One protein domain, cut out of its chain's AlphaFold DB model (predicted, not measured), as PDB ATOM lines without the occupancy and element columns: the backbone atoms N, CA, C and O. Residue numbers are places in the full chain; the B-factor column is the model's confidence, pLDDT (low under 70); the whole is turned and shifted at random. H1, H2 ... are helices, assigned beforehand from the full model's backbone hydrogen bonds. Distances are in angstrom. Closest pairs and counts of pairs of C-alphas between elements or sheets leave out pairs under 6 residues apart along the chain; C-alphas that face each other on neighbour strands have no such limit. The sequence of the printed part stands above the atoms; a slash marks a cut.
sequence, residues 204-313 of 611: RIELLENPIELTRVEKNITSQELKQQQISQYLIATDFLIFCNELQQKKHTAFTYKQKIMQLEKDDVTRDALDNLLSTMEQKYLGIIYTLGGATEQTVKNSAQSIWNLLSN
ATOM      1  N   ARG A 204      19.430  79.265 186.351       91.50
ATOM      2  CA  ARG A 204      19.481  78.960 187.791       91.50
ATOM      3  C   ARG A 204      20.900  79.015 188.363       91.50
ATOM      4  O   ARG A 204      21.058  79.429 189.502       91.50
ATOM      5  N   ILE A 205      21.915  78.577 187.617       89.25
ATOM      6  CA  ILE A 205      23.319  78.588 188.067       89.25
ATOM      7  C   ILE A 205      23.916  79.997 187.999       89.25
ATOM      8  O   ILE A 205      24.704  80.350 188.874       89.25
ATOM      9  N   GLU A 206      23.526  80.801 187.006       88.19
ATOM     10  CA  GLU A 206      23.899  82.219 186.915       88.19
ATOM     11  C   GLU A 206      23.419  82.990 188.154       88.19
ATOM     12  O   GLU A 206      24.204  83.724 188.748       88.19
ATOM     13  N   LEU A 207      22.188  82.738 188.617       89.50
ATOM     14  CA  LEU A 207      21.650  83.320 189.857       89.50
ATOM     15  C   LEU A 207      22.390  82.879 191.131       89.50
ATOM     16  O   LEU A 207      22.314  83.559 192.148       89.50
ATOM     17  N   LEU A 208      23.071  81.733 191.094       87.06
ATOM     18  CA  LEU A 208      23.826  81.177 192.223       87.06
ATOM     19  C   LEU A 208      25.314  81.575 192.202       87.06
ATOM     20  O   LEU A 208      26.071  81.087 193.037       87.06
ATOM     21  N   GLU A 209      25.742  82.399 191.234       85.19
ATOM     22  CA  GLU A 209      27.120  82.895 191.067       85.19
ATOM     23  C   GLU A 209      28.204  81.795 191.093       85.19
ATOM     24  O   GLU A 209      29.314  81.993 191.588       85.19
ATOM     25  N   ASN A 210      27.915  80.609 190.539       86.81
ATOM     26  CA  ASN A 210      28.867  79.492 190.502       86.81
ATOM     27  C   ASN A 210      29.544  79.354 189.119       86.81
ATOM     28  O   ASN A 210      29.001  78.683 188.231       86.81
ATOM     29  N   PRO A 211      30.758  79.909 188.911       83.50
ATOM     30  CA  PRO A 211      31.407  79.944 187.595       83.50
ATOM     31  C   PRO A 211      31.852  78.562 187.086       83.50
ATOM     32  O   PRO A 211      31.939  78.334 185.875       83.50
ATOM     33  N   ILE A 212      32.120  77.613 187.992       85.31
ATOM     34  CA  ILE A 212      32.589  76.266 187.637       85.31
ATOM     35  C   ILE A 212      31.433  75.435 187.066       85.31
ATOM     36  O   ILE A 212      31.572  74.822 186.004       85.31
ATOM     37  N   GLU A 213      30.286  75.424 187.751       86.19
ATOM     38  CA  GLU A 213      29.063  74.769 187.267       86.19
ATOM     39  C   GLU A 213      28.538  75.447 185.991       86.19
ATOM     40  O   GLU A 213      28.116  74.747 185.067       86.19
ATOM     41  N   LEU A 214      28.653  76.778 185.890       87.50
ATOM     42  CA  LEU A 214      28.248  77.534 184.702       87.50
ATOM     43  C   LEU A 214      29.021  77.073 183.462       87.50
ATOM     44  O   LEU A 214      28.417  76.655 182.476       87.50
ATOM     45  N   THR A 215      30.352  77.012 183.554       88.75
ATOM     46  CA  THR A 215      31.212  76.568 182.443       88.75
ATOM     47  C   THR A 215      30.900  75.123 182.017       88.75
ATOM     48  O   THR A 215      30.978  74.776 180.834       88.75
ATOM     49  N   ARG A 216      30.544  74.238 182.963       89.69
ATOM     50  CA  ARG A 216      30.145  72.849 182.657       89.69
ATOM     51  C   ARG A 216      28.814  72.788 181.917       89.69
ATOM     52  O   ARG A 216      28.700  72.054 180.936       89.69
ATOM     53  N   VAL A 217      27.813  73.537 182.381       90.50
ATOM     54  CA  VAL A 217      26.496  73.578 181.739       90.50
ATOM     55  C   VAL A 217      26.579  74.228 180.362       90.50
ATOM     56  O   VAL A 217      25.987  73.696 179.428       90.50
ATOM     57  N   GLU A 218      27.389  75.271 180.186       89.38
ATOM     58  CA  GLU A 218      27.647  75.878 178.877       89.38
ATOM     59  C   GLU A 218      28.270  74.891 177.891       89.38
ATOM     60  O   GLU A 218      27.744  74.716 176.796       89.38
ATOM     61  N   LYS A 219      29.314  74.147 178.291       91.31
ATOM     62  CA  LYS A 219      29.884  73.083 177.443       91.31
ATOM     63  C   LYS A 219      28.841  72.034 177.055       91.31
ATOM     64  O   LYS A 219      28.817  71.585 175.906       91.31
ATOM     65  N   ASN A 220      27.973  71.645 177.990       92.25
ATOM     66  CA  ASN A 220      26.893  70.700 177.714       92.25
ATOM     67  C   ASN A 220      25.874  71.278 176.725       92.25
ATOM     68  O   ASN A 220      25.510  70.573 175.783       92.25
ATOM     69  N   ILE A 221      25.464  72.540 176.891       90.50
ATOM     70  CA  ILE A 221      24.581  73.256 175.961       90.50
ATOM     71  C   ILE A 221      25.207  73.286 174.570       90.50
ATOM     72  O   ILE A 221      24.602  72.754 173.645       90.50
ATOM     73  N   THR A 222      26.450  73.757 174.429       90.75
ATOM     74  CA  THR A 222      27.148  73.807 173.135       90.75
ATOM     75  C   THR A 222      27.234  72.425 172.482       90.75
ATOM     76  O   THR A 222      27.020  72.278 171.279       90.75
ATOM     77  N   SER A 223      27.491  71.371 173.266       91.06
ATOM     78  CA  SER A 223      27.512  69.998 172.743       91.06
ATOM     79  C   SER A 223      26.144  69.527 172.228       91.06
ATOM     80  O   SER A 223      26.080  68.760 171.265       91.06
ATOM     81  N   GLN A 224      25.046  69.962 172.856       91.88
ATOM     82  CA  GLN A 224      23.684  69.614 172.446       91.88
ATOM     83  C   GLN A 224      23.205  70.472 171.277       91.88
ATOM     84  O   GLN A 224      22.548  69.936 170.390       91.88
ATOM     85  N   GLU A 225      23.580  71.750 171.224       88.75
ATOM     86  CA  GLU A 225      23.352  72.640 170.080       88.75
ATOM     87  C   GLU A 225      24.027  72.087 168.823       88.75
ATOM     88  O   GLU A 225      23.394  71.991 167.774       88.75
ATOM     89  N   LEU A 226      25.267  71.598 168.938       87.69
ATOM     90  CA  LEU A 226      25.974  70.979 167.816       87.69
ATOM     91  C   LEU A 226      25.258  69.712 167.315       87.69
ATOM     92  O   LEU A 226      25.110  69.513 166.110       87.69
ATOM     93  N   LYS A 227      24.744  68.874 168.225       90.00
ATOM     94  CA  LYS A 227      23.941  67.693 167.855       90.00
ATOM     95  C   LYS A 227      22.584  68.074 167.253       90.00
ATOM     96  O   LYS A 227      22.129  67.422 166.316       90.00
ATOM     97  N   GLN A 228      21.932  69.113 167.774       90.00
ATOM     98  CA  GLN A 228      20.682  69.654 167.235       90.00
ATOM     99  C   GLN A 228      20.889  70.171 165.808       90.00
ATOM    100  O   GLN A 228      20.096  69.848 164.925       90.00
ATOM    101  N   GLN A 229      21.972  70.913 165.565       87.25
ATOM    102  CA  GLN A 229      22.329  71.420 164.243       87.25
ATOM    103  C   GLN A 229      22.579  70.277 163.255       87.25
ATOM    104  O   GLN A 229      22.038  70.296 162.151       87.25
ATOM    105  N   GLN A 230      23.323  69.244 163.667       88.44
ATOM    106  CA  GLN A 230      23.538  68.047 162.847       88.44
ATOM    107  C   GLN A 230      22.214  67.378 162.454       88.44
ATOM    108  O   GLN A 230      22.010  67.060 161.286       88.44
ATOM    109  N   ILE A 231      21.288  67.195 163.397       90.00
ATOM    110  CA  ILE A 231      19.981  66.586 163.099       90.00
ATOM    111  C   ILE A 231      19.138  67.474 162.198       90.00
ATOM    112  O   ILE A 231      18.504  66.950 161.286       90.00
ATOM    113  N   SER A 232      19.157  68.794 162.407       88.69
ATOM    114  CA  SER A 232      18.472  69.733 161.515       88.69
ATOM    115  C   SER A 232      18.977  69.573 160.080       88.69
ATOM    116  O   SER A 232      18.177  69.434 159.162       88.69
ATOM    117  N   GLN A 233      20.296  69.458 159.879       88.19
ATOM    118  CA  GLN A 233      20.882  69.219 158.556       88.19
ATOM    119  C   GLN A 233      20.450  67.876 157.943       88.19
ATOM    120  O   GLN A 233      20.139  67.817 156.752       88.19
ATOM    121  N   TYR A 234      20.385  66.795 158.730       90.12
ATOM    122  CA  TYR A 234      19.874  65.503 158.247       90.12
ATOM    123  C   TYR A 234      18.381  65.544 157.902       90.12
ATOM    124  O   TYR A 234      17.964  64.927 156.917       90.12
ATOM    125  N   LEU A 235      17.584  66.280 158.678       91.62
ATOM    126  CA  LEU A 235      16.166  66.484 158.407       91.62
ATOM    127  C   LEU A 235      15.970  67.312 157.132       91.62
ATOM    128  O   LEU A 235      15.262  66.858 156.241       91.62
ATOM    129  N   ILE A 236      16.693  68.426 156.978       91.75
ATOM    130  CA  ILE A 236      16.729  69.240 155.752       91.75
ATOM    131  C   ILE A 236      17.090  68.379 154.538       91.75
ATOM    132  O   ILE A 236      16.423  68.446 153.508       91.75
ATOM    133  N   ALA A 237      18.114  67.530 154.648       91.12
ATOM    134  CA  ALA A 237      18.508  66.644 153.558       91.12
ATOM    135  C   ALA A 237      17.437  65.594 153.227       91.12
ATOM    136  O   ALA A 237      17.279  65.216 152.066       91.12
ATOM    137  N   THR A 238      16.689  65.128 154.226       91.31
ATOM    138  CA  THR A 238      15.586  64.177 154.036       91.31
ATOM    139  C   THR A 238      14.382  64.859 153.386       91.31
ATOM    140  O   THR A 238      13.886  64.370 152.371       91.31
ATOM    141  N   ASP A 239      13.981  66.026 153.889       92.62
ATOM    142  CA  ASP A 239      12.908  66.846 153.321       92.62
ATOM    143  C   ASP A 239      13.239  67.299 151.896       92.62
ATOM    144  O   ASP A 239      12.363  67.300 151.034       92.62
ATOM    145  N   PHE A 240      14.509  67.596 151.602       93.88
ATOM    146  CA  PHE A 240      14.986  67.886 150.251       93.88
ATOM    147  C   PHE A 240      14.782  66.704 149.292       93.88
ATOM    148  O   PHE A 240      14.373  66.889 148.143       93.88
ATOM    149  N   LEU A 241      15.043  65.472 149.739       92.50
ATOM    150  CA  LEU A 241      14.781  64.289 148.919       92.50
ATOM    151  C   LEU A 241      13.283  64.054 148.721       92.50
ATOM    152  O   LEU A 241      12.875  63.671 147.625       92.50
ATOM    153  N   ILE A 242      12.459  64.298 149.743       90.44
ATOM    154  CA  ILE A 242      11.003  64.211 149.595       90.44
ATOM    155  C   ILE A 242      10.521  65.280 148.609       90.44
ATOM    156  O   ILE A 242       9.799  64.950 147.674       90.44
ATOM    157  N   PHE A 243      11.009  66.514 148.725       92.31
ATOM    158  CA  PHE A 243      10.786  67.590 147.761       92.31
ATOM    159  C   PHE A 243      11.159  67.168 146.330       92.31
ATOM    160  O   PHE A 243      10.348  67.317 145.416       92.31
ATOM    161  N   CYS A 244      12.333  66.561 146.124       91.00
ATOM    162  CA  CYS A 244      12.740  66.044 144.815       91.00
ATOM    163  C   CYS A 244      11.779  64.972 144.278       91.00
ATOM    164  O   CYS A 244      11.477  64.968 143.084       91.00
ATOM    165  N   ASN A 245      11.282  64.085 145.145       89.94
ATOM    166  CA  ASN A 245      10.288  63.076 144.781       89.94
ATOM    167  C   ASN A 245       8.935  63.713 144.404       89.94
ATOM    168  O   ASN A 245       8.326  63.313 143.415       89.94
ATOM    169  N   GLU A 246       8.471  64.725 145.142       88.31
ATOM    170  CA  GLU A 246       7.237  65.449 144.804       88.31
ATOM    171  C   GLU A 246       7.372  66.208 143.470       88.31
ATOM    172  O   GLU A 246       6.444  66.185 142.658       88.31
ATOM    173  N   LEU A 247       8.544  66.795 143.184       88.25
ATOM    174  CA  LEU A 247       8.844  67.408 141.884       88.25
ATOM    175  C   LEU A 247       8.842  66.388 140.738       88.25
ATOM    176  O   LEU A 247       8.306  66.676 139.667       88.25
ATOM    177  N   GLN A 248       9.407  65.194 140.950       87.19
ATOM    178  CA  GLN A 248       9.382  64.102 139.968       87.19
ATOM    179  C   GLN A 248       7.942  63.708 139.605       87.19
ATOM    180  O   GLN A 248       7.647  63.423 138.446       87.19
ATOM    181  N   GLN A 249       7.043  63.741 140.590       84.69
ATOM    182  CA  GLN A 249       5.623  63.419 140.436       84.69
ATOM    183  C   GLN A 249       4.762  64.633 140.031       84.69
ATOM    184  O   GLN A 249       3.548  64.492 139.907       84.69
ATOM    185  N   LYS A 250       5.372  65.812 139.821       83.50
ATOM    186  CA  LYS A 250       4.702  67.093 139.521       83.50
ATOM    187  C   LYS A 250       3.599  67.471 140.522       83.50
ATOM    188  O   LYS A 250       2.559  68.001 140.137       83.50
ATOM    189  N   LYS A 251       3.808  67.199 141.812       81.81
ATOM    190  CA  LYS A 251       2.828  67.484 142.870       81.81
ATOM    191  C   LYS A 251       3.082  68.838 143.543       81.81
ATOM    192  O   LYS A 251       4.220  69.189 143.847       81.81
ATOM    193  N   HIS A 252       2.006  69.564 143.864       76.50
ATOM    194  CA  HIS A 252       2.059  70.847 144.589       76.50
ATOM    195  C   HIS A 252       2.558  70.719 146.040       76.50
ATOM    196  O   HIS A 252       3.013  71.688 146.636       76.50
ATOM    197  N   THR A 253       2.539  69.518 146.609       81.81
ATOM    198  CA  THR A 253       3.127  69.192 147.920       81.81
ATOM    199  C   THR A 253       4.619  69.523 148.012       81.81
ATOM    200  O   THR A 253       5.121  69.706 149.121       81.81
ATOM    201  N   ALA A 254       5.322  69.681 146.883       84.81
ATOM    202  CA  ALA A 254       6.687  70.205 146.851       84.81
ATOM    203  C   ALA A 254       6.809  71.576 147.554       84.81
ATOM    204  O   ALA A 254       7.743  71.774 148.329       84.81
ATOM    205  N   PHE A 255       5.827  72.475 147.395       82.44
ATOM    206  CA  PHE A 255       5.835  73.795 148.043       82.44
ATOM    207  C   PHE A 255       5.817  73.690 149.573       82.44
ATOM    208  O   PHE A 255       6.506  74.437 150.268       82.44
ATOM    209  N   THR A 256       5.075  72.721 150.112       84.50
ATOM    210  CA  THR A 256       5.019  72.463 151.556       84.50
ATOM    211  C   THR A 256       6.371  71.995 152.089       84.50
ATOM    212  O   THR A 256       6.810  72.461 153.138       84.50
ATOM    213  N   TYR A 257       7.067  71.108 151.369       87.19
ATOM    214  CA  TYR A 257       8.401  70.659 151.780       87.19
ATOM    215  C   TYR A 257       9.451  71.756 151.640       87.19
ATOM    216  O   TYR A 257      10.287  71.884 152.526       87.19
ATOM    217  N   LYS A 258       9.368  72.614 150.614       89.00
ATOM    218  CA  LYS A 258      10.191  73.827 150.556       89.00
ATOM    219  C   LYS A 258      10.004  74.661 151.823       89.00
ATOM    220  O   LYS A 258      10.986  74.950 152.493       89.00
ATOM    221  N   GLN A 259       8.765  74.978 152.206       85.38
ATOM    222  CA  GLN A 259       8.489  75.749 153.425       85.38
ATOM    223  C   GLN A 259       9.030  75.081 154.697       85.38
ATOM    224  O   GLN A 259       9.624  75.769 155.522       85.38
ATOM    225  N   LYS A 260       8.879  73.756 154.841       88.69
ATOM    226  CA  LYS A 260       9.470  73.001 155.958       88.69
ATOM    227  C   LYS A 260      10.990  73.166 156.013       88.69
ATOM    228  O   LYS A 260      11.521  73.515 157.062       88.69
ATOM    229  N   ILE A 261      11.677  72.995 154.881       90.19
ATOM    230  CA  ILE A 261      13.135  73.154 154.809       90.19
ATOM    231  C   ILE A 261      13.538  74.584 155.202       90.19
ATOM    232  O   ILE A 261      14.466  74.770 155.988       90.19
ATOM    233  N   MET A 262      12.801  75.591 154.723       87.69
ATOM    234  CA  MET A 262      13.060  77.000 155.037       87.69
ATOM    235  C   MET A 262      12.890  77.347 156.523       87.69
ATOM    236  O   MET A 262      13.518  78.290 156.993       87.69
ATOM    237  N   GLN A 263      12.046  76.621 157.263       86.69
ATOM    238  CA  GLN A 263      11.851  76.817 158.707       86.69
ATOM    239  C   GLN A 263      12.949  76.160 159.556       86.69
ATOM    240  O   GLN A 263      13.156  76.554 160.703       86.69
ATOM    241  N   LEU A 264      13.628  75.145 159.014       85.88
ATOM    242  CA  LEU A 264      14.673  74.394 159.712       85.88
ATOM    243  C   LEU A 264      16.053  75.057 159.614       85.88
ATOM    244  O   LEU A 264      16.875  74.878 160.518       85.88
ATOM    245  N   GLU A 265      16.307  75.814 158.543       85.81
ATOM    246  CA  GLU A 265      17.561  76.545 158.347       85.81
ATOM    247  C   GLU A 265      17.503  77.931 159.001       85.81
ATOM    248  O   GLU A 265      16.627  78.742 158.696       85.81
ATOM    249  N   LYS A 266      18.444  78.197 159.913       81.88
ATOM    250  CA  LYS A 266      18.478  79.425 160.723       81.88
ATOM    251  C   LYS A 266      19.504  80.439 160.230       81.88
ATOM    252  O   LYS A 266      19.363  81.615 160.546       81.88
ATOM    253  N   ASP A 267      20.538  80.003 159.512       80.94
ATOM    254  CA  ASP A 267      21.541  80.915 158.963       80.94
ATOM    255  C   ASP A 267      20.978  81.628 157.730       80.94
ATOM    256  O   ASP A 267      20.711  80.988 156.715       80.94
ATOM    257  N   ASP A 268      20.807  82.951 157.800       78.69
ATOM    258  CA  ASP A 268      20.172  83.737 156.732       78.69
ATOM    259  C   ASP A 268      20.861  83.555 155.368       78.69
ATOM    260  O   ASP A 268      20.193  83.447 154.340       78.69
ATOM    261  N   VAL A 269      22.194  83.453 155.346       79.31
ATOM    262  CA  VAL A 269      22.963  83.316 154.100       79.31
ATOM    263  C   VAL A 269      22.737  81.949 153.453       79.31
ATOM    264  O   VAL A 269      22.542  81.846 152.237       79.31
ATOM    265  N   THR A 270      22.758  80.892 154.258       83.75
ATOM    266  CA  THR A 270      22.490  79.519 153.821       83.75
ATOM    267  C   THR A 270      21.033  79.360 153.411       83.75
ATOM    268  O   THR A 270      20.747  78.766 152.370       83.75
ATOM    269  N   ARG A 271      20.120  79.962 154.175       85.00
ATOM    270  CA  ARG A 271      18.687  80.002 153.903       85.00
ATOM    271  C   ARG A 271      18.398  80.637 152.541       85.00
ATOM    272  O   ARG A 271      17.709  80.028 151.728       85.00
ATOM    273  N   ASP A 272      18.993  81.788 152.238       81.12
ATOM    274  CA  ASP A 272      18.842  82.457 150.939       81.12
ATOM    275  C   ASP A 272      19.427  81.632 149.784       81.12
ATOM    276  O   ASP A 272      18.842  81.527 148.701       81.12
ATOM    277  N   ALA A 273      20.596  81.019 149.988       84.56
ATOM    278  CA  ALA A 273      21.194  80.138 148.989       84.56
ATOM    279  C   ALA A 273      20.300  78.923 148.693       84.56
ATOM    280  O   ALA A 273      20.195  78.495 147.539       84.56
ATOM    281  N   LEU A 274      19.652  78.390 149.725       88.25
ATOM    282  CA  LEU A 274      18.793  77.223 149.646       88.25
ATOM    283  C   LEU A 274      17.437  77.555 149.012       88.25
ATOM    284  O   LEU A 274      16.990  76.807 148.145       88.25
ATOM    285  N   ASP A 275      16.839  78.705 149.329       86.50
ATOM    286  CA  ASP A 275      15.628  79.185 148.650       86.50
ATOM    287  C   ASP A 275      15.857  79.357 147.145       86.50
ATOM    288  O   ASP A 275      15.047  78.910 146.331       86.50
ATOM    289  N   ASN A 276      16.997  79.934 146.755       85.94
ATOM    290  CA  ASN A 276      17.365  80.081 145.347       85.94
ATOM    291  C   ASN A 276      17.497  78.722 144.642       85.94
ATOM    292  O   ASN A 276      16.991  78.546 143.529       85.94
ATOM    293  N   LEU A 277      18.145  77.748 145.289       89.75
ATOM    294  CA  LEU A 277      18.295  76.394 144.758       89.75
ATOM    295  C   LEU A 277      16.932  75.705 144.588       89.75
ATOM    296  O   LEU A 277      16.627  75.216 143.498       89.75
ATOM    297  N   LEU A 278      16.100  75.703 145.634       90.31
ATOM    298  CA  LEU A 278      14.773  75.084 145.616       90.31
ATOM    299  C   LEU A 278      13.853  75.753 144.592       90.31
ATOM    300  O   LEU A 278      13.239  75.060 143.784       90.31
ATOM    301  N   SER A 279      13.820  77.087 144.550       85.88
ATOM    302  CA  SER A 279      13.025  77.855 143.584       85.88
ATOM    303  C   SER A 279      13.435  77.558 142.140       85.88
ATOM    304  O   SER A 279      12.580  77.376 141.273       85.88
ATOM    305  N   THR A 280      14.742  77.437 141.876       86.44
ATOM    306  CA  THR A 280      15.256  77.050 140.550       86.44
ATOM    307  C   THR A 280      14.762  75.658 140.150       86.44
ATOM    308  O   THR A 280      14.427  75.418 138.987       86.44
ATOM    309  N   MET A 281      14.690  74.725 141.103       88.44
ATOM    310  CA  MET A 281      14.141  73.391 140.862       88.44
ATOM    311  C   MET A 281      12.623  73.439 140.633       88.44
ATOM    312  O   MET A 281      12.152  72.860 139.656       88.44
ATOM    313  N   GLU A 282      11.857  74.174 141.440       85.88
ATOM    314  CA  GLU A 282      10.408  74.350 141.241       85.88
ATOM    315  C   GLU A 282      10.095  74.900 139.847       85.88
ATOM    316  O   GLU A 282       9.320  74.298 139.105       85.88
ATOM    317  N   GLN A 283      10.761  75.982 139.441       82.94
ATOM    318  CA  GLN A 283      10.573  76.584 138.120       82.94
ATOM    319  C   GLN A 283      10.899  75.606 136.987       82.94
ATOM    320  O   GLN A 283      10.173  75.540 135.995       82.94
ATOM    321  N   LYS A 284      11.970  74.815 137.133       86.56
ATOM    322  CA  LYS A 284      12.398  73.854 136.110       86.56
ATOM    323  C   LYS A 284      11.431  72.679 135.940       86.56
ATOM    324  O   LYS A 284      11.303  72.169 134.827       86.56
ATOM    325  N   TYR A 285      10.816  72.208 137.024       85.00
ATOM    326  CA  TYR A 285      10.025  70.971 137.029       85.00
ATOM    327  C   TYR A 285       8.507  71.199 137.024       85.00
ATOM    328  O   TYR A 285       7.791  70.412 136.403       85.00
ATOM    329  N   LEU A 286       8.024  72.269 137.664       81.50
ATOM    330  CA  LEU A 286       6.606  72.638 137.727       81.50
ATOM    331  C   LEU A 286       6.235  73.736 136.718       81.50
ATOM    332  O   LEU A 286       5.088  73.790 136.293       81.50
ATOM    333  N   GLY A 287       7.187  74.565 136.274       70.94
ATOM    334  CA  GLY A 287       6.947  75.669 135.337       70.94
ATOM    335  C   GLY A 287       6.511  76.980 136.013       70.94
ATOM    336  O   GLY A 287       5.945  76.986 137.103       70.94
ATOM    337  N   ILE A 288       6.765  78.111 135.338       60.19
ATOM    338  CA  ILE A 288       6.642  79.484 135.885       60.19
ATOM    339  C   ILE A 288       5.197  79.840 136.295       60.19
ATOM    340  O   ILE A 288       4.977  80.549 137.277       60.19
ATOM    341  N   ILE A 289       4.199  79.322 135.572       51.94
ATOM    342  CA  ILE A 289       2.774  79.627 135.797       51.94
ATOM    343  C   ILE A 289       2.285  79.027 137.125       51.94
ATOM    344  O   ILE A 289       1.555  79.676 137.870       51.94
ATOM    345  N   TYR A 290       2.742  77.822 137.467       51.88
ATOM    346  CA  TYR A 290       2.330  77.126 138.688       51.88
ATOM    347  C   TYR A 290       3.033  77.652 139.946       51.88
ATOM    348  O   TYR A 290       2.500  77.509 141.043       51.88
ATOM    349  N   THR A 291       4.191  78.306 139.804       55.38
ATOM    350  CA  THR A 291       4.901  78.949 140.924       55.38
ATOM    351  C   THR A 291       4.296  80.291 141.348       55.38
ATOM    352  O   THR A 291       4.562  80.739 142.456       55.38
ATOM    353  N   LEU A 292       3.460  80.924 140.511       51.41
ATOM    354  CA  LEU A 292       2.770  82.185 140.832       51.41
ATOM    355  C   LEU A 292       1.550  81.984 141.746       51.41
ATOM    356  O   LEU A 292       1.249  82.854 142.556       51.41
ATOM    357  N   GLY A 293       0.881  80.827 141.664       48.28
ATOM    358  CA  GLY A 293      -0.342  80.529 142.426       48.28
ATOM    359  C   GLY A 293      -0.147  80.282 143.929       48.28
ATOM    360  O   GLY A 293      -1.133  80.184 144.651       48.28
ATOM    361  N   GLY A 294       1.099  80.191 144.411       53.19
ATOM    362  CA  GLY A 294       1.436  79.989 145.831       53.19
ATOM    363  C   GLY A 294       2.647  80.801 146.308       53.19
ATOM    364  O   GLY A 294       3.282  80.436 147.297       53.19
ATOM    365  N   ALA A 295       3.016  81.863 145.585       50.53
ATOM    366  CA  ALA A 295       4.248  82.609 145.821       50.53
ATOM    367  C   ALA A 295       4.174  83.500 147.073       50.53
ATOM    368  O   ALA A 295       3.296  84.348 147.205       50.53
ATOM    369  N   THR A 296       5.169  83.371 147.954       58.03
ATOM    370  CA  THR A 296       5.488  84.395 148.961       58.03
ATOM    371  C   THR A 296       5.976  85.680 148.280       58.03
ATOM    372  O   THR A 296       6.490  85.634 147.159       58.03
ATOM    373  N   GLU A 297       5.890  86.826 148.966       53.31
ATOM    374  CA  GLU A 297       6.370  88.128 148.459       53.31
ATOM    375  C   GLU A 297       7.821  88.055 147.941       53.31
ATOM    376  O   GLU A 297       8.162  88.627 146.904       53.31
ATOM    377  N   GLN A 298       8.660  87.254 148.606       52.66
ATOM    378  CA  GLN A 298      10.048  87.023 148.212       52.66
ATOM    379  C   GLN A 298      10.177  86.236 146.898       52.66
ATOM    380  O   GLN A 298      11.054  86.524 146.092       52.66
ATOM    381  N   THR A 299       9.275  85.292 146.621       54.94
ATOM    382  CA  THR A 299       9.282  84.508 145.373       54.94
ATOM    383  C   THR A 299       8.831  85.360 144.184       54.94
ATOM    384  O   THR A 299       9.373  85.226 143.084       54.94
ATOM    385  N   VAL A 300       7.892  86.289 144.405       61.00
ATOM    386  CA  VAL A 300       7.512  87.304 143.407       61.00
ATOM    387  C   VAL A 300       8.689  88.235 143.137       61.00
ATOM    388  O   VAL A 300       9.032  88.444 141.975       61.00
ATOM    389  N   LYS A 301       9.369  88.719 144.187       64.88
ATOM    390  CA  LYS A 301      10.588  89.529 144.056       64.88
ATOM    391  C   LYS A 301      11.692  88.782 143.309       64.88
ATOM    392  O   LYS A 301      12.228  89.326 142.355       64.88
ATOM    393  N   ASN A 302      11.974  87.525 143.642       63.38
ATOM    394  CA  ASN A 302      13.016  86.721 142.992       63.38
ATOM    395  C   ASN A 302      12.670  86.374 141.533       63.38
ATOM    396  O   ASN A 302      13.553  86.336 140.672       63.38
ATOM    397  N   SER A 303      11.388  86.167 141.219       63.09
ATOM    398  CA  SER A 303      10.920  85.926 139.845       63.09
ATOM    399  C   SER A 303      10.957  87.203 139.011       63.09
ATOM    400  O   SER A 303      11.461  87.187 137.889       63.09
ATOM    401  N   ALA A 304      10.520  88.328 139.581       70.50
ATOM    402  CA  ALA A 304      10.676  89.646 138.979       70.50
ATOM    403  C   ALA A 304      12.159  89.968 138.760       70.50
ATOM    404  O   ALA A 304      12.526  90.400 137.674       70.50
ATOM    405  N   GLN A 305      13.025  89.658 139.727       73.75
ATOM    406  CA  GLN A 305      14.474  89.825 139.627       73.75
ATOM    407  C   GLN A 305      15.080  88.915 138.553       73.75
ATOM    408  O   GLN A 305      15.993  89.326 137.850       73.75
ATOM    409  N   SER A 306      14.575  87.694 138.381       72.94
ATOM    410  CA  SER A 306      15.048  86.770 137.342       72.94
ATOM    411  C   SER A 306      14.648  87.238 135.947       72.94
ATOM    412  O   SER A 306      15.484  87.248 135.048       72.94
ATOM    413  N   ILE A 307      13.407  87.701 135.773       74.88
ATOM    414  CA  ILE A 307      12.944  88.338 134.531       74.88
ATOM    415  C   ILE A 307      13.745  89.617 134.274       74.88
ATOM    416  O   ILE A 307      14.215  89.841 133.160       74.88
ATOM    417  N   TRP A 308      13.980  90.416 135.315       77.25
ATOM    418  CA  TRP A 308      14.791  91.624 135.247       77.25
ATOM    419  C   TRP A 308      16.226  91.316 134.835       77.25
ATOM    420  O   TRP A 308      16.764  91.984 133.960       77.25
ATOM    421  N   ASN A 309      16.834  90.274 135.396       77.81
ATOM    422  CA  ASN A 309      18.181  89.838 135.052       77.81
ATOM    423  C   ASN A 309      18.229  89.261 133.632       77.81
ATOM    424  O   ASN A 309      19.150  89.585 132.899       77.81
ATOM    425  N   LEU A 310      17.239  88.480 133.187       76.00
ATOM    426  CA  LEU A 310      17.162  88.006 131.797       76.00
ATOM    427  C   LEU A 310      17.037  89.170 130.801       76.00
ATOM    428  O   LEU A 310      17.687  89.152 129.759       76.00
ATOM    429  N   LEU A 311      16.254  90.199 131.139       76.69
ATOM    430  CA  LEU A 311      16.102  91.404 130.322       76.69
ATOM    431  C   LEU A 311      17.338  92.315 130.369       76.69
ATOM    432  O   LEU A 311      17.659  92.958 129.370       76.69
ATOM    433  N   SER A 312      18.025  92.381 131.512       79.94
ATOM    434  CA  SER A 312      19.148  93.295 131.767       79.94
ATOM    435  C   SER A 312      20.512  92.693 131.437       79.94
ATOM    436  O   SER A 312      21.460  93.444 131.202       79.94
ATOM    437  N   ASN A 313      20.626  91.366 131.394       82.81
ATOM    438  CA  ASN A 313      21.868  90.688 131.058       82.81
ATOM    439  C   ASN A 313      22.263  90.986 129.604       82.81
ATOM    440  O   ASN A 313      21.407  91.006 128.713       82.81
TER     441      ASN A 313
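This is residues 204 to 313 of the 611 residues of the protein "Potassium efflux system KefA protein / Small-conductance mechanosensitive channel" of hydrothermal vent metagenome (UniProt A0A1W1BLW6). Long helix H1 makes the longest axis; its later part joins H2 and H3 in an up-and-down bundle, each running against the one before, while residues 218 to 228 stick out as an arm. Short H4 leads to H5, turned across H3, with residues 304 to 313 sticking out. The class is all helix: 110 residues printed, five named helices, H1 to H5, only just extended, close to loose (radius of gyration of the C-alphas 19.9 A; spans 61 by 33 by 21 A).

H1, residues 211 to 248, runs 54.8 A from C-alpha 211 (31.407, 79.944, 187.595). H2 is 253 to 264, 17.3 A; H3 268 to 286, 25.9 A; H4 288 to 292, 6.8 A; H5 297 to 312, 21.6 A, ending at C-alpha 312 (19.148, 93.295, 131.767).

H1, with residues 232 to 247 alone, touches H2 in a hairpin, 15 degrees, shallow; closest C-alphas Phe 243 and Ala 254, 4.9 A. H2 and H3 touch as a hairpin; closest C-alphas Met 262 and Arg 271, 6.5 A. H5 is close but not clearly touching H3, about perpendicular at 73 degrees; closest C-alphas Ser 279 and Thr 299, 7.8 A. Every O i to N i+4 pair is within hydrogen-bond range in H1, H2, H3 and H5; in H4 0 of 1, with 2 of 2 O i to N i+3.

The farthest C-alphas, Leu 208 and Leu 311, are 63.2 A apart. The printed part has no cut; its four links are tight. Residues 288 to 303 have pLDDT under 70.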